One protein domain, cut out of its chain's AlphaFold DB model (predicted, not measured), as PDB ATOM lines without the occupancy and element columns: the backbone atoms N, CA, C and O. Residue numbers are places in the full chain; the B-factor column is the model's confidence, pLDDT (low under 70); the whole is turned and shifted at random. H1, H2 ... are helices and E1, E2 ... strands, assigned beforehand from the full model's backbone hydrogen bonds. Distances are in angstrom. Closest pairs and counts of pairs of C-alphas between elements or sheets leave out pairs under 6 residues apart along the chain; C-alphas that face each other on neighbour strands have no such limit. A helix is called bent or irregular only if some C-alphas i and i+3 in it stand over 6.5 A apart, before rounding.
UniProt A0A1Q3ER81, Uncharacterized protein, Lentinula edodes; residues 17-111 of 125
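AT A GLANCE: This is residues 17 to 111 of the 125 residues of an uncharacterized protein of Lentinula edodes (UniProt A0A1Q3ER81). Little holds this loose U together: one limb is a two-strand ribbon, E1 and E2, with the short H1 in the loop beyond its end, the other limb is the long unnamed stretch of residues 57 to 96, and H2 and H3 bridge the two limbs without touching each other. H2 leads from the ribbon to the long stretch, and H3 leads back from it to end near the ribbon. The printed part has 95 residues, with three named helices and two named strands in the order E1, H1, E2, H2, H3; the sheet has the order E1 - E2 and is antiparallel. The class is mostly helix, though under half of the residues are in named elements. The whole is loose, with a radius of gyration of the C-alphas of 17.8 A and spans of 49 by 35 by 23 A.

HOW THE PARTS SIT: Look first at E1, residues 17 to 19, and E2, residues 37 to 40, antiparallel neighbours with 154 degrees between their directions. C-alphas 19 and 37 face each other at 4.2 A; N 18 and O 38, at 2.9 A, and N 38 and O 18, at 2.8 A, are within hydrogen-bond range. Next look at H3, residues 97 to 111: it is near E2, and its closest C-alpha to E1 is that of Leu 110, 7.1 A from that of Val 17. H2, residues 45 to 56, is apart from E1, and apart from H3 only just, their closest C-alphas being 8.4 A apart. H1, residues 28 to 31, is apart from H2 and H3. In H2 every O i to N i+4 pair is within hydrogen-bond range, in H3 9 of 11 are, and H1 is too short for such a pair, with 0 of its 1 O i to N i+3 pair within range.

IN THESE COORDINATES: Find C-alpha 17 at (12.009, 44.558, -33.900), where E1 begins; it is 6.8 A long. H1 measures 5.1 A and E2 9.8 A. From C-alpha 45 at (-4.958, 39.271, -30.077), H2 runs 16.5 A to Glu 56. H3 runs 20.6 A from His 97 to C-alpha 111 at (17.039, 39.681, -28.594); it is irregular, but only just: C-alphas 106 and 109 are 6.7 A apart.

THE WHOLE: The C-alphas of Ser 24 and Asp 61, the two farthest apart, are 50.0 A apart, while those of Val 17 and Val 111 are 8.8 A apart. The printed part has no cut. The link from H2 to H3, 40 residues, is long; inside it residues 71 to 72 pair with 80 to 81, antiparallel. Residues 44 to 50, of which 45 to 50 belong to H2, stand free. The mean pLDDT of the printed part is 87.6, and residues 59 to 64 are under 70.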
ATOM      1  N   VAL A  17      11.131  43.929 -34.896       95.19
ATOM      2  CA  VAL A  17      12.009  44.558 -33.900       95.19
ATOM      3  C   VAL A  17      12.438  45.944 -34.374       95.19
ATOM      4  O   VAL A  17      12.931  46.092 -35.494       95.19
ATOM      5  N   SER A  18      12.312  46.952 -33.510       95.50
ATOM      6  CA  SER A  18      12.862  48.292 -33.735       95.50
ATOM      7  C   SER A  18      13.687  48.760 -32.537       95.50
ATOM      8  O   SER A  18      13.257  48.661 -31.392       95.50
ATOM      9  N   TYR A  19      14.898  49.256 -32.790       95.44
ATOM     10  CA  TYR A  19      15.798  49.740 -31.741       95.44
ATOM     11  C   TYR A  19      15.527  51.208 -31.429       95.44
ATOM     12  O   TYR A  19      15.310  52.016 -32.334       95.44
ATOM     13  N   ILE A  20      15.592  51.561 -30.147       95.44
ATOM     14  CA  ILE A  20      15.483  52.946 -29.698       95.44
ATOM     15  C   ILE A  20      16.888  53.546 -29.637       95.44
ATOM     16  O   ILE A  20      17.669  53.237 -28.738       95.44
ATOM     17  N   ASP A  21      17.197  54.451 -30.567       95.50
ATOM     18  CA  ASP A  21      18.391  55.290 -30.468       95.50
ATOM     19  C   ASP A  21      18.127  56.474 -29.535       95.50
ATOM     20  O   ASP A  21      17.686  57.545 -29.962       95.50
ATOM     21  N   PHE A  22      18.414  56.298 -28.246       97.44
ATOM     22  CA  PHE A  22      18.205  57.347 -27.251       97.44
ATOM     23  C   PHE A  22      18.980  58.634 -27.532       97.44
ATOM     24  O   PHE A  22      18.498  59.694 -27.122       97.44
ATOM     25  N   ALA A  23      20.120  58.583 -28.233       96.44
ATOM     26  CA  ALA A  23      20.895  59.780 -28.563       96.44
ATOM     27  C   ALA A  23      20.116  60.728 -29.494       96.44
ATOM     28  O   ALA A  23      20.312  61.941 -29.445       96.44
ATOM     29  N   SER A  24      19.185  60.182 -30.281       96.25
ATOM     30  CA  SER A  24      18.276  60.936 -31.149       96.25
ATOM     31  C   SER A  24      17.002  61.440 -30.449       96.25
ATOM     32  O   SER A  24      16.207  62.165 -31.047       96.25
ATOM     33  N   THR A  25      16.784  61.079 -29.178       95.12
ATOM     34  CA  THR A  25      15.557  61.408 -28.430       95.12
ATOM     35  C   THR A  25      15.782  62.535 -27.412       95.12
ATOM     36  O   THR A  25      16.909  62.758 -26.970       95.12
ATOM     37  N   PRO A  26      14.718  63.192 -26.907       97.50
ATOM     38  CA  PRO A  26      14.827  64.128 -25.777       97.50
ATOM     39  C   PRO A  26      15.424  63.518 -24.498       97.50
ATOM     40  O   PRO A  26      15.823  64.241 -23.585       97.50
ATOM     41  N   LEU A  27      15.487  62.188 -24.421       96.19
ATOM     42  CA  LEU A  27      16.033  61.439 -23.298       96.19
ATOM     43  C   LEU A  27      17.554  61.218 -23.402       96.19
ATOM     44  O   LEU A  27      18.150  60.661 -22.476       96.19
ATOM     45  N   ALA A  28      18.202  61.708 -24.469       96.56
ATOM     46  CA  ALA A  28      19.634  61.550 -24.734       96.56
ATOM     47  C   ALA A  28      20.523  61.899 -23.532       96.56
ATOM     48  O   ALA A  28      21.496  61.196 -23.269       96.56
ATOM     49  N   LYS A  29      20.174  62.931 -22.751       97.31
ATOM     50  CA  LYS A  29      20.960  63.357 -21.579       97.31
ATOM     51  C   LYS A  29      21.158  62.240 -20.545       97.31
ATOM     52  O   LYS A  29      22.182  62.227 -19.870       97.31
ATOM     53  N   TRP A  30      20.184  61.345 -20.397       96.62
ATOM     54  CA  TRP A  30      20.195  60.302 -19.367       96.62
ATOM     55  C   TRP A  30      20.413  58.902 -19.934       96.62
ATOM     56  O   TRP A  30      20.910  58.041 -19.215       96.62
ATOM     57  N   TYR A  31      20.058  58.685 -21.203       96.19
ATOM     58  CA  TYR A  31      20.001  57.348 -21.793       96.19
ATOM     59  C   TYR A  31      20.844  57.184 -23.063       96.19
ATOM     60  O   TYR A  31      20.780  56.129 -23.687       96.19
ATOM     61  N   SER A  32      21.660  58.168 -23.463       94.56
ATOM     62  CA  SER A  32      22.623  57.967 -24.562       94.56
ATOM     63  C   SER A  32      23.483  56.723 -24.319       94.56
ATOM     64  O   SER A  32      24.061  56.568 -23.245       94.56
ATOM     65  N   GLY A  33      23.550  55.833 -25.312       91.25
ATOM     66  CA  GLY A  33      24.255  54.552 -25.204       91.25
ATOM     67  C   GLY A  33      23.509  53.458 -24.427       91.25
ATOM     68  O   GLY A  33      24.033  52.355 -24.297       91.25
ATOM     69  N   SER A  34      22.302  53.730 -23.916       94.12
ATOM     70  CA  SER A  34      21.439  52.700 -23.327       94.12
ATOM     71  C   SER A  34      20.814  51.826 -24.409       94.12
ATOM     72  O   SER A  34      20.568  52.274 -25.526       94.12
ATOM     73  N   TYR A  35      20.517  50.583 -24.045       93.06
ATOM     74  CA  TYR A  35      19.862  49.619 -24.914       93.06
ATOM     75  C   TYR A  35      18.358  49.569 -24.638       93.06
ATOM     76  O   TYR A  35      17.938  49.356 -23.501       93.06
ATOM     77  N   ALA A  36      17.553  49.735 -25.684       94.25
ATOM     78  CA  ALA A  36      16.139  49.399 -25.673       94.25
ATOM     79  C   ALA A  36      15.667  49.068 -27.090       94.25
ATOM     80  O   ALA A  36      16.163  49.622 -28.074       94.25
ATOM     81  N   LEU A  37      14.676  48.187 -27.181       94.81
ATOM     82  CA  LEU A  37      13.984  47.870 -28.421       94.81
ATOM     83  C   LEU A  37      12.490  47.690 -28.166       94.81
ATOM     84  O   LEU A  37      12.059  47.478 -27.031       94.81
ATOM     85  N   ILE A  38      11.716  47.779 -29.237       95.56
ATOM     86  CA  ILE A  38      10.286  47.501 -29.278       95.56
ATOM     87  C   ILE A  38      10.100  46.263 -30.148       95.56
ATOM     88  O   ILE A  38      10.640  46.197 -31.255       95.56
ATOM     89  N   VAL A  39       9.348  45.293 -29.632       95.00
ATOM     90  CA  VAL A  39       8.884  44.136 -30.399       95.00
ATOM     91  C   VAL A  39       7.390  44.285 -30.636       95.00
ATOM     92  O   VAL A  39       6.600  44.165 -29.699       95.00
ATOM     93  N   ASP A  40       7.007  44.519 -31.883       94.88
ATOM     94  CA  ASP A  40       5.606  44.556 -32.296       94.88
ATOM     95  C   ASP A  40       5.148  43.171 -32.760       94.88
ATOM     96  O   ASP A  40       5.943  42.373 -33.259       94.88
ATOM     97  N   ASN A  41       3.849  42.891 -32.611       93.56
ATOM     98  CA  ASN A  41       3.199  41.652 -33.059       93.56
ATOM     99  C   ASN A  41       3.792  40.350 -32.476       93.56
ATOM    100  O   ASN A  41       3.707  39.295 -33.095       93.56
ATOM    101  N   LEU A  42       4.365  40.401 -31.268       94.62
ATOM    102  CA  LEU A  42       4.910  39.217 -30.587       94.62
ATOM    103  C   LEU A  42       3.839  38.142 -30.292       94.62
ATOM    104  O   LEU A  42       4.108  36.938 -30.349       94.62
ATOM    105  N   PHE A  43       2.625  38.595 -29.977       94.19
ATOM    106  CA  PHE A  43       1.457  37.761 -29.715       94.19
ATOM    107  C   PHE A  43       0.271  38.262 -30.532       94.19
ATOM    108  O   PHE A  43       0.079  39.469 -30.700       94.19
ATOM    109  N   SER A  44      -0.552  37.331 -31.006       91.75
ATOM    110  CA  SER A  44      -1.838  37.663 -31.605       91.75
ATOM    111  C   SER A  44      -2.815  38.186 -30.545       91.75
ATOM    112  O   SER A  44      -2.635  37.997 -29.340       91.75
ATOM    113  N   HIS A  45      -3.907  38.810 -30.987       92.94
ATOM    114  CA  HIS A  45      -4.958  39.271 -30.077       92.94
ATOM    115  C   HIS A  45      -5.547  38.133 -29.220       92.94
ATOM    116  O   HIS A  45      -5.813  38.319 -28.034       92.94
ATOM    117  N   GLU A  46      -5.730  36.950 -29.810       93.88
ATOM    118  CA  GLU A  46      -6.256  35.775 -29.111       93.88
ATOM    119  C   GLU A  46      -5.260  35.232 -28.080       93.88
ATOM    120  O   GLU A  46      -5.640  34.911 -26.955       93.88
ATOM    121  N   GLU A  47      -3.972  35.208 -28.419       93.94
ATOM    122  CA  GLU A  47      -2.914  34.809 -27.490       93.94
ATOM    123  C   GLU A  47      -2.820  35.778 -26.307       93.94
ATOM    124  O   GLU A  47      -2.803  35.335 -25.159       93.94
ATOM    125  N   CYS A  48      -2.866  37.091 -26.560       94.62
ATOM    126  CA  CYS A  48      -2.942  38.108 -25.509       94.62
ATOM    127  C   CYS A  48      -4.148  37.887 -24.588       94.62
ATOM    128  O   CYS A  48      -4.009  37.948 -23.367       94.62
ATOM    129  N   LYS A  49      -5.324  37.590 -25.154       95.06
ATOM    130  CA  LYS A  49      -6.533  37.302 -24.373       95.06
ATOM    131  C   LYS A  49      -6.345  36.083 -23.467       95.06
ATOM    132  O   LYS A  49      -6.743  36.128 -22.306       95.06
ATOM    133  N   ASN A  50      -5.708  35.026 -23.966       93.38
ATOM    134  CA  ASN A  50      -5.444  33.820 -23.181       93.38
ATOM    135  C   ASN A  50      -4.413  34.062 -22.067       93.38
ATOM    136  O   ASN A  50      -4.583  33.550 -20.963       93.38
ATOM    137  N   LEU A  51      -3.379  34.871 -22.321       92.50
ATOM    138  CA  LEU A  51      -2.402  35.264 -21.300       92.50
ATOM    139  C   LEU A  51      -3.040  36.108 -20.187       92.50
ATOM    140  O   LEU A  51      -2.743  35.896 -19.013       92.50
ATOM    141  N   ILE A  52      -3.948  37.024 -20.539       90.88
ATOM    142  CA  ILE A  52      -4.723  37.799 -19.558       90.88
ATOM    143  C   ILE A  52      -5.622  36.867 -18.740       90.88
ATOM    144  O   ILE A  52      -5.588  36.922 -17.515       90.88
ATOM    145  N   ALA A  53      -6.353  35.958 -19.389       90.19
ATOM    146  CA  ALA A  53      -7.210  34.999 -18.693       90.19
ATOM    147  C   ALA A  53      -6.416  34.105 -17.720       90.19
ATOM    148  O   ALA A  53      -6.875  33.839 -16.615       90.19
ATOM    149  N   LEU A  54      -5.203  33.682 -18.096       88.69
ATOM    150  CA  LEU A  54      -4.299  32.934 -17.217       88.69
ATOM    151  C   LEU A  54      -3.825  33.760 -16.012       88.69
ATOM    152  O   LEU A  54      -3.697  33.246 -14.901       88.69
ATOM    153  N   ALA A  55      -3.531  35.040 -16.228       87.00
ATOM    154  CA  ALA A  55      -3.154  35.953 -15.158       87.00
ATOM    155  C   ALA A  55      -4.314  36.153 -14.164       87.00
ATOM    156  O   ALA A  55      -4.118  36.082 -12.947       87.00
ATOM    157  N   GLU A  56      -5.532  36.316 -14.678       85.75
ATOM    158  CA  GLU A  56      -6.768  36.432 -13.900       85.75
ATOM    159  C   GLU A  56      -7.181  35.111 -13.232       85.75
ATOM    160  O   GLU A  56      -7.821  35.137 -12.187       85.75
ATOM    161  N   SER A  57      -6.771  33.950 -13.753       83.25
ATOM    162  CA  SER A  57      -7.065  32.642 -13.145       83.25
ATOM    163  C   SER A  57      -6.198  32.315 -11.923       83.25
ATOM    164  O   SER A  57      -6.165  31.166 -11.479       83.25
ATOM    165  N   THR A  58      -5.414  33.267 -11.415       72.50
ATOM    166  CA  THR A  58      -4.670  33.082 -10.167       72.50
ATOM    167  C   THR A  58      -5.664  32.895  -9.020       72.50
ATOM    168  O   THR A  58      -6.328  33.838  -8.606       72.50
ATOM    169  N   GLU A  59      -5.812  31.649  -8.557       62.78
ATOM    170  CA  GLU A  59      -6.736  31.308  -7.476       62.78
ATOM    171  C   GLU A  59      -6.360  32.003  -6.169       62.78
ATOM    172  O   GLU A  59      -5.191  32.189  -5.824       62.78
ATOM    173  N   THR A  60      -7.403  32.342  -5.427       59.12
ATOM    174  CA  THR A  60      -7.339  32.989  -4.124       59.12
ATOM    175  C   THR A  60      -8.392  32.414  -3.206       59.12
ATOM    176  O   THR A  60      -9.498  32.110  -3.657       59.12
ATOM    177  N   ASP A  61      -8.101  32.422  -1.910       54.94
ATOM    178  CA  ASP A  61      -9.043  32.058  -0.850       54.94
ATOM    179  C   ASP A  61     -10.310  32.951  -0.815       54.94
ATOM    180  O   ASP A  61     -11.314  32.568  -0.220       54.94
ATOM    181  N   ASP A  62     -10.300  34.128  -1.465       57.38
ATOM    182  CA  ASP A  62     -11.416  35.089  -1.539       57.38
ATOM    183  C   ASP A  62     -12.090  35.192  -2.928       57.38
ATOM    184  O   ASP A  62     -12.946  36.054  -3.142       57.38
ATOM    185  N   GLY A  63     -11.735  34.306  -3.867       59.31
ATOM    186  CA  GLY A  63     -12.322  34.240  -5.213       59.31
ATOM    187  C   GLY A  63     -11.997  35.407  -6.163       59.31
ATOM    188  O   GLY A  63     -12.705  35.579  -7.157       59.31
ATOM    189  N   LYS A  64     -10.965  36.217  -5.888       62.06
ATOM    190  CA  LYS A  64     -10.517  37.332  -6.736       62.06
ATOM    191  C   LYS A  64      -9.157  37.055  -7.381       62.06
ATOM    192  O   LYS A  64      -8.121  37.124  -6.725       62.06
ATOM    193  N   GLY A  65      -9.164  36.863  -8.697       71.19
ATOM    194  CA  GLY A  65      -7.950  36.798  -9.512       71.19
ATOM    195  C   GLY A  65      -7.055  38.037  -9.418       71.19
ATOM    196  O   GLY A  65      -7.492  39.100  -8.980       71.19
ATOM    197  N   TRP A  66      -5.812  37.912  -9.892       77.44
ATOM    198  CA  TRP A  66      -4.836  39.007 -10.013       77.44
ATOM    199  C   TRP A  66      -4.337  39.567  -8.667       77.44
ATOM    200  O   TRP A  66      -4.467  40.752  -8.359       77.44
ATOM    201  N   GLN A  67      -3.730  38.719  -7.835       76.06
ATOM    202  CA  GLN A  67      -3.176  39.173  -6.554       76.06
ATOM    203  C   GLN A  67      -1.828  39.890  -6.711       76.06
ATOM    204  O   GLN A  67      -0.927  39.353  -7.367       76.06
ATOM    205  N   PRO A  68      -1.629  41.045  -6.045       81.25
ATOM    206  CA  PRO A  68      -0.343  41.727  -6.034       81.25
ATOM    207  C   PRO A  68       0.801  40.818  -5.573       81.25
ATOM    208  O   PRO A  68       0.695  40.076  -4.591       81.25
ATOM    209  N   ALA A  69       1.927  40.912  -6.270       82.44
ATOM    210  CA  ALA A  69       3.131  40.139  -6.026       82.44
ATOM    211  C   ALA A  69       3.704  40.436  -4.634       82.44
ATOM    212  O   ALA A  69       4.304  41.491  -4.396       82.44
ATOM    213  N   LYS A  70       3.577  39.464  -3.732       85.12
ATOM    214  CA  LYS A  70       4.169  39.511  -2.395       85.12
ATOM    215  C   LYS A  70       5.688  39.299  -2.451       85.12
ATOM    216  O   LYS A  70       6.241  38.762  -3.413       85.12
ATOM    217  N   LEU A  71       6.377  39.758  -1.414       85.19
ATOM    218  CA  LEU A  71       7.802  39.531  -1.202       85.19
ATOM    219  C   LEU A  71       8.001  38.267  -0.390       85.19
ATOM    220  O   LEU A  71       7.421  38.161   0.686       85.19
ATOM    221  N   ASN A  72       8.860  37.371  -0.869       86.56
ATOM    222  CA  ASN A  72       9.361  36.287  -0.041       86.56
ATOM    223  C   ASN A  72      10.382  36.852   0.965       86.56
ATOM    224  O   ASN A  72      11.373  37.462   0.559       86.56
ATOM    225  N   ILE A  73      10.106  36.681   2.255       90.00
ATOM    226  CA  ILE A  73      10.912  37.176   3.379       90.00
ATOM    227  C   ILE A  73      11.511  36.050   4.229       90.00
ATOM    228  O   ILE A  73      12.135  36.332   5.251       90.00
ATOM    229  N   GLY A  74      11.332  34.790   3.837       90.06
ATOM    230  CA  GLY A  74      11.759  33.654   4.642       90.06
ATOM    231  C   GLY A  74      12.053  32.394   3.829       90.06
ATOM    232  O   GLY A  74      11.989  32.389   2.600       90.06
ATOM    233  N   PRO A  75      12.465  31.314   4.506       87.06
ATOM    234  CA  PRO A  75      12.809  30.064   3.842       87.06
ATOM    235  C   PRO A  75      11.580  29.292   3.341       87.06
ATOM    236  O   PRO A  75      11.734  28.426   2.479       87.06
ATOM    237  N   LEU A  76      10.379  29.556   3.870       85.31
ATOM    238  CA  LEU A  76       9.174  28.825   3.487       85.31
ATOM    239  C   LEU A  76       8.419  29.541   2.357       85.31
ATOM    240  O   LEU A  76       8.352  30.769   2.337       85.31
ATOM    241  N   PRO A  77       7.751  28.804   1.450       76.38
ATOM    242  CA  PRO A  77       6.926  29.407   0.399       76.38
ATOM    243  C   PRO A  77       5.808  30.320   0.922       76.38
ATOM    244  O   PRO A  77       5.363  31.213   0.203       76.38
ATOM    245  N   THR A  78       5.359  30.096   2.159       81.31
ATOM    246  CA  THR A  78       4.321  30.873   2.852       81.31
ATOM    247  C   THR A  78       4.836  32.158   3.489       81.31
ATOM    248  O   THR A  78       4.020  32.978   3.906       81.31
ATOM    249  N   ASP A  79       6.154  32.359   3.566       86.56
ATOM    250  CA  ASP A  79       6.771  33.528   4.196       86.56
ATOM    251  C   ASP A  79       6.702  34.732   3.252       86.56
ATOM    252  O   ASP A  79       7.710  35.256   2.782       86.56
ATOM    253  N   GLN A  80       5.479  35.147   2.925       85.44
ATOM    254  CA  GLN A  80       5.203  36.173   1.936       85.44
ATOM    255  C   GLN A  80       4.440  37.350   2.534       85.44
ATOM    256  O   GLN A  80       3.350  37.184   3.081       85.44
ATOM    257  N   ILE A  81       4.968  38.562   2.356       86.88
ATOM    258  CA  ILE A  81       4.311  39.803   2.790       86.88
ATOM    259  C   ILE A  81       4.027  40.731   1.617       86.88
ATOM    260  O   ILE A  81       4.787  40.802   0.650       86.88
ATOM    261  N   LEU A  82       2.945  41.495   1.720       85.00
ATOM    262  CA  LEU A  82       2.703  42.624   0.834       85.00
ATOM    263  C   LEU A  82       3.379  43.869   1.429       85.00
ATOM    264  O   LEU A  82       2.867  44.440   2.387       85.00
ATOM    265  N   ASP A  83       4.522  44.290   0.876       85.69
ATOM    266  CA  ASP A  83       5.153  45.574   1.224       85.69
ATOM    267  C   ASP A  83       5.002  46.571   0.069       85.69
ATOM    268  O   ASP A  83       5.791  46.607  -0.881       85.69
ATOM    269  N   THR A  84       3.975  47.410   0.176       84.50
ATOM    270  CA  THR A  84       3.655  48.444  -0.811       84.50
ATOM    271  C   THR A  84       4.662  49.595  -0.831       84.50
ATOM    272  O   THR A  84       4.676  50.357  -1.789       84.50
ATOM    273  N   ARG A  85       5.546  49.724   0.170       83.88
ATOM    274  CA  ARG A  85       6.622  50.733   0.169       83.88
ATOM    275  C   ARG A  85       7.815  50.276  -0.660       83.88
ATOM    276  O   ARG A  85       8.500  51.103  -1.250       83.88
ATOM    277  N   TYR A  86       8.062  48.968  -0.708       81.56
ATOM    278  CA  TYR A  86       9.091  48.387  -1.569       81.56
ATOM    279  C   TYR A  86       8.573  48.163  -2.997       81.56
ATOM    280  O   TYR A  86       9.290  48.377  -3.974       81.56
ATOM    281  N   ARG A  87       7.309  47.747  -3.136       74.69
ATOM    282  CA  ARG A  87       6.646  47.488  -4.418       74.69
ATOM    283  C   ARG A  87       5.242  48.094  -4.423       74.69
ATOM    284  O   ARG A  87       4.266  47.395  -4.182       74.69
ATOM    285  N   TYR A  88       5.135  49.370  -4.785       79.12
ATOM    286  CA  TYR A  88       3.841  50.010  -5.052       79.12
ATOM    287  C   TYR A  88       3.386  49.715  -6.489       79.12
ATOM    288  O   TYR A  88       3.608  50.516  -7.394       79.12
ATOM    289  N   ASN A  89       2.889  48.505  -6.748       73.38
ATOM    290  CA  ASN A  89       2.417  48.099  -8.077       73.38
ATOM    291  C   ASN A  89       1.416  46.941  -7.999       73.38
ATOM    292  O   ASN A  89       1.486  46.130  -7.080       73.38
ATOM    293  N   ASP A  90       0.591  46.824  -9.039       77.19
ATOM    294  CA  ASP A  90      -0.389  45.745  -9.224       77.19
ATOM    295  C   ASP A  90       0.175  44.570 -10.044       77.19
ATOM    296  O   ASP A  90      -0.562  43.856 -10.724       77.19
ATOM    297  N   ARG A  91       1.504  44.375 -10.051       81.25
ATOM    298  CA  ARG A  91       2.102  43.229 -10.758       81.25
ATOM    299  C   ARG A  91       1.744  41.946 -10.028       81.25
ATOM    300  O   ARG A  91       1.730  41.930  -8.804       81.25
ATOM    301  N   ILE A  92       1.588  40.865 -10.778       83.12
ATOM    302  CA  ILE A  92       1.375  39.519 -10.245       83.12
ATOM    303  C   ILE A  92       2.626  38.658 -10.427       83.12
ATOM    304  O   ILE A  92       3.479  38.952 -11.268       83.12
ATOM    305  N   LEU A  93       2.716  37.564  -9.670       82.25
ATOM    306  CA  LEU A  93       3.633  36.462  -9.962       82.25
ATOM    307  C   LEU A  93       2.807  35.226 -10.314       82.25
ATOM    308  O   LEU A  93       2.158  34.642  -9.449       82.25
ATOM    309  N   ARG A  94       2.837  34.835 -11.589       84.12
ATOM    310  CA  ARG A  94       2.232  33.600 -12.091       84.12
ATOM    311  C   ARG A  94       3.352  32.626 -12.442       84.12
ATOM    312  O   ARG A  94       4.109  32.866 -13.378       84.12
ATOM    313  N   PHE A  95       3.456  31.543 -11.679       85.12
ATOM    314  CA  PHE A  95       4.424  30.478 -11.928       85.12
ATOM    315  C   PHE A  95       3.774  29.404 -12.797       85.12
ATOM    316  O   PHE A  95       3.142  28.483 -12.289       85.12
ATOM    317  N   ASP A  96       3.898  29.562 -14.110       89.88
ATOM    318  CA  ASP A  96       3.395  28.618 -15.104       89.88
ATOM    319  C   ASP A  96       4.535  28.298 -16.070       89.88
ATOM    320  O   ASP A  96       4.919  29.138 -16.886       89.88
ATOM    321  N   HIS A  97       5.160  27.134 -15.882       91.00
ATOM    322  CA  HIS A  97       6.404  26.793 -16.570       91.00
ATOM    323  C   HIS A  97       6.206  26.736 -18.087       91.00
ATOM    324  O   HIS A  97       6.987  27.321 -18.830       91.00
ATOM    325  N   ASP A  98       5.133  26.091 -18.543       93.50
ATOM    326  CA  ASP A  98       4.888  25.874 -19.967       93.50
ATOM    327  C   ASP A  98       4.604  27.193 -20.689       93.50
ATOM    328  O   ASP A  98       5.133  27.443 -21.774       93.50
ATOM    329  N   VAL A  99       3.812  28.075 -20.075       94.00
ATOM    330  CA  VAL A  99       3.531  29.396 -20.646       94.00
ATOM    331  C   VAL A  99       4.770  30.290 -20.602       94.00
ATOM    332  O   VAL A  99       5.046  30.999 -21.571       94.00
ATOM    333  N   ALA A 100       5.562  30.230 -19.526       94.31
ATOM    334  CA  ALA A 100       6.826  30.958 -19.445       94.31
ATOM    335  C   ALA A 100       7.811  30.516 -20.540       94.31
ATOM    336  O   ALA A 100       8.403  31.374 -21.194       94.31
ATOM    337  N   SER A 101       7.937  29.208 -20.791       95.00
ATOM    338  CA  SER A 101       8.753  28.670 -21.885       95.00
ATOM    339  C   SER A 101       8.269  29.155 -23.252       95.00
ATOM    340  O   SER A 101       9.074  29.625 -24.045       95.00
ATOM    341  N   GLN A 102       6.958  29.159 -23.510       93.00
ATOM    342  CA  GLN A 102       6.416  29.667 -24.779       93.00
ATOM    343  C   GLN A 102       6.720  31.153 -25.013       93.00
ATOM    344  O   GLN A 102       7.014  31.554 -26.140       93.00
ATOM    345  N   ILE A 103       6.632  31.983 -23.968       95.25
ATOM    346  CA  ILE A 103       6.998  33.404 -24.049       95.25
ATOM    347  C   ILE A 103       8.500  33.533 -24.325       95.25
ATOM    348  O   ILE A 103       8.898  34.295 -25.206       95.25
ATOM    349  N   TYR A 104       9.322  32.772 -23.601       93.88
ATOM    350  CA  TYR A 104      10.773  32.767 -23.758       93.88
ATOM    351  C   TYR A 104      11.196  32.383 -25.180       93.88
ATOM    352  O   TYR A 104      11.915  33.147 -25.817       93.88
ATOM    353  N   ASP A 105      10.685  31.271 -25.710       94.00
ATOM    354  CA  ASP A 105      11.035  30.757 -27.039       94.00
ATOM    355  C   ASP A 105      10.666  31.732 -28.167       94.00
ATOM    356  O   ASP A 105      11.308  31.748 -29.217       94.00
ATOM    357  N   ARG A 106       9.647  32.579 -27.961       93.81
ATOM    358  CA  ARG A 106       9.280  33.638 -28.914       93.81
ATOM    359  C   ARG A 106      10.161  34.873 -28.809       93.81
ATOM    360  O   ARG A 106      10.448  35.497 -29.825       93.81
ATOM    361  N   VAL A 107      10.544  35.260 -27.593       94.19
ATOM    362  CA  VAL A 107      11.308  36.491 -27.348       94.19
ATOM    363  C   VAL A 107      12.792  36.285 -27.615       94.19
ATOM    364  O   VAL A 107      13.409  37.155 -28.225       94.19
ATOM    365  N   LEU A 108      13.366  35.159 -27.176       93.50
ATOM    366  CA  LEU A 108      14.808  34.920 -27.211       93.50
ATOM    367  C   LEU A 108      15.407  35.170 -28.604       93.50
ATOM    368  O   LEU A 108      16.298  36.014 -28.683       93.50
ATOM    369  N   PRO A 109      14.906  34.578 -29.709       93.06
ATOM    370  CA  PRO A 109      15.517  34.763 -31.027       93.06
ATOM    371  C   PRO A 109      15.546  36.225 -31.506       93.06
ATOM    372  O   PRO A 109      16.336  36.580 -32.379       93.06
ATOM    373  N   LEU A 110      14.685  37.083 -30.947       93.50
ATOM    374  CA  LEU A 110      14.573  38.498 -31.309       93.50
ATOM    375  C   LEU A 110      15.602  39.378 -30.593       93.50
ATOM    376  O   LEU A 110      15.871  40.488 -31.052       93.50
ATOM    377  N   VAL A 111      16.157  38.901 -29.476       92.38
ATOM    378  CA  VAL A 111      17.039  39.681 -28.594       92.38
ATOM    379  C   VAL A 111      18.380  38.999 -28.317       92.38
ATOM    380  O   VAL A 111      19.281  39.639 -27.788       92.38
TER     381      VAL A 111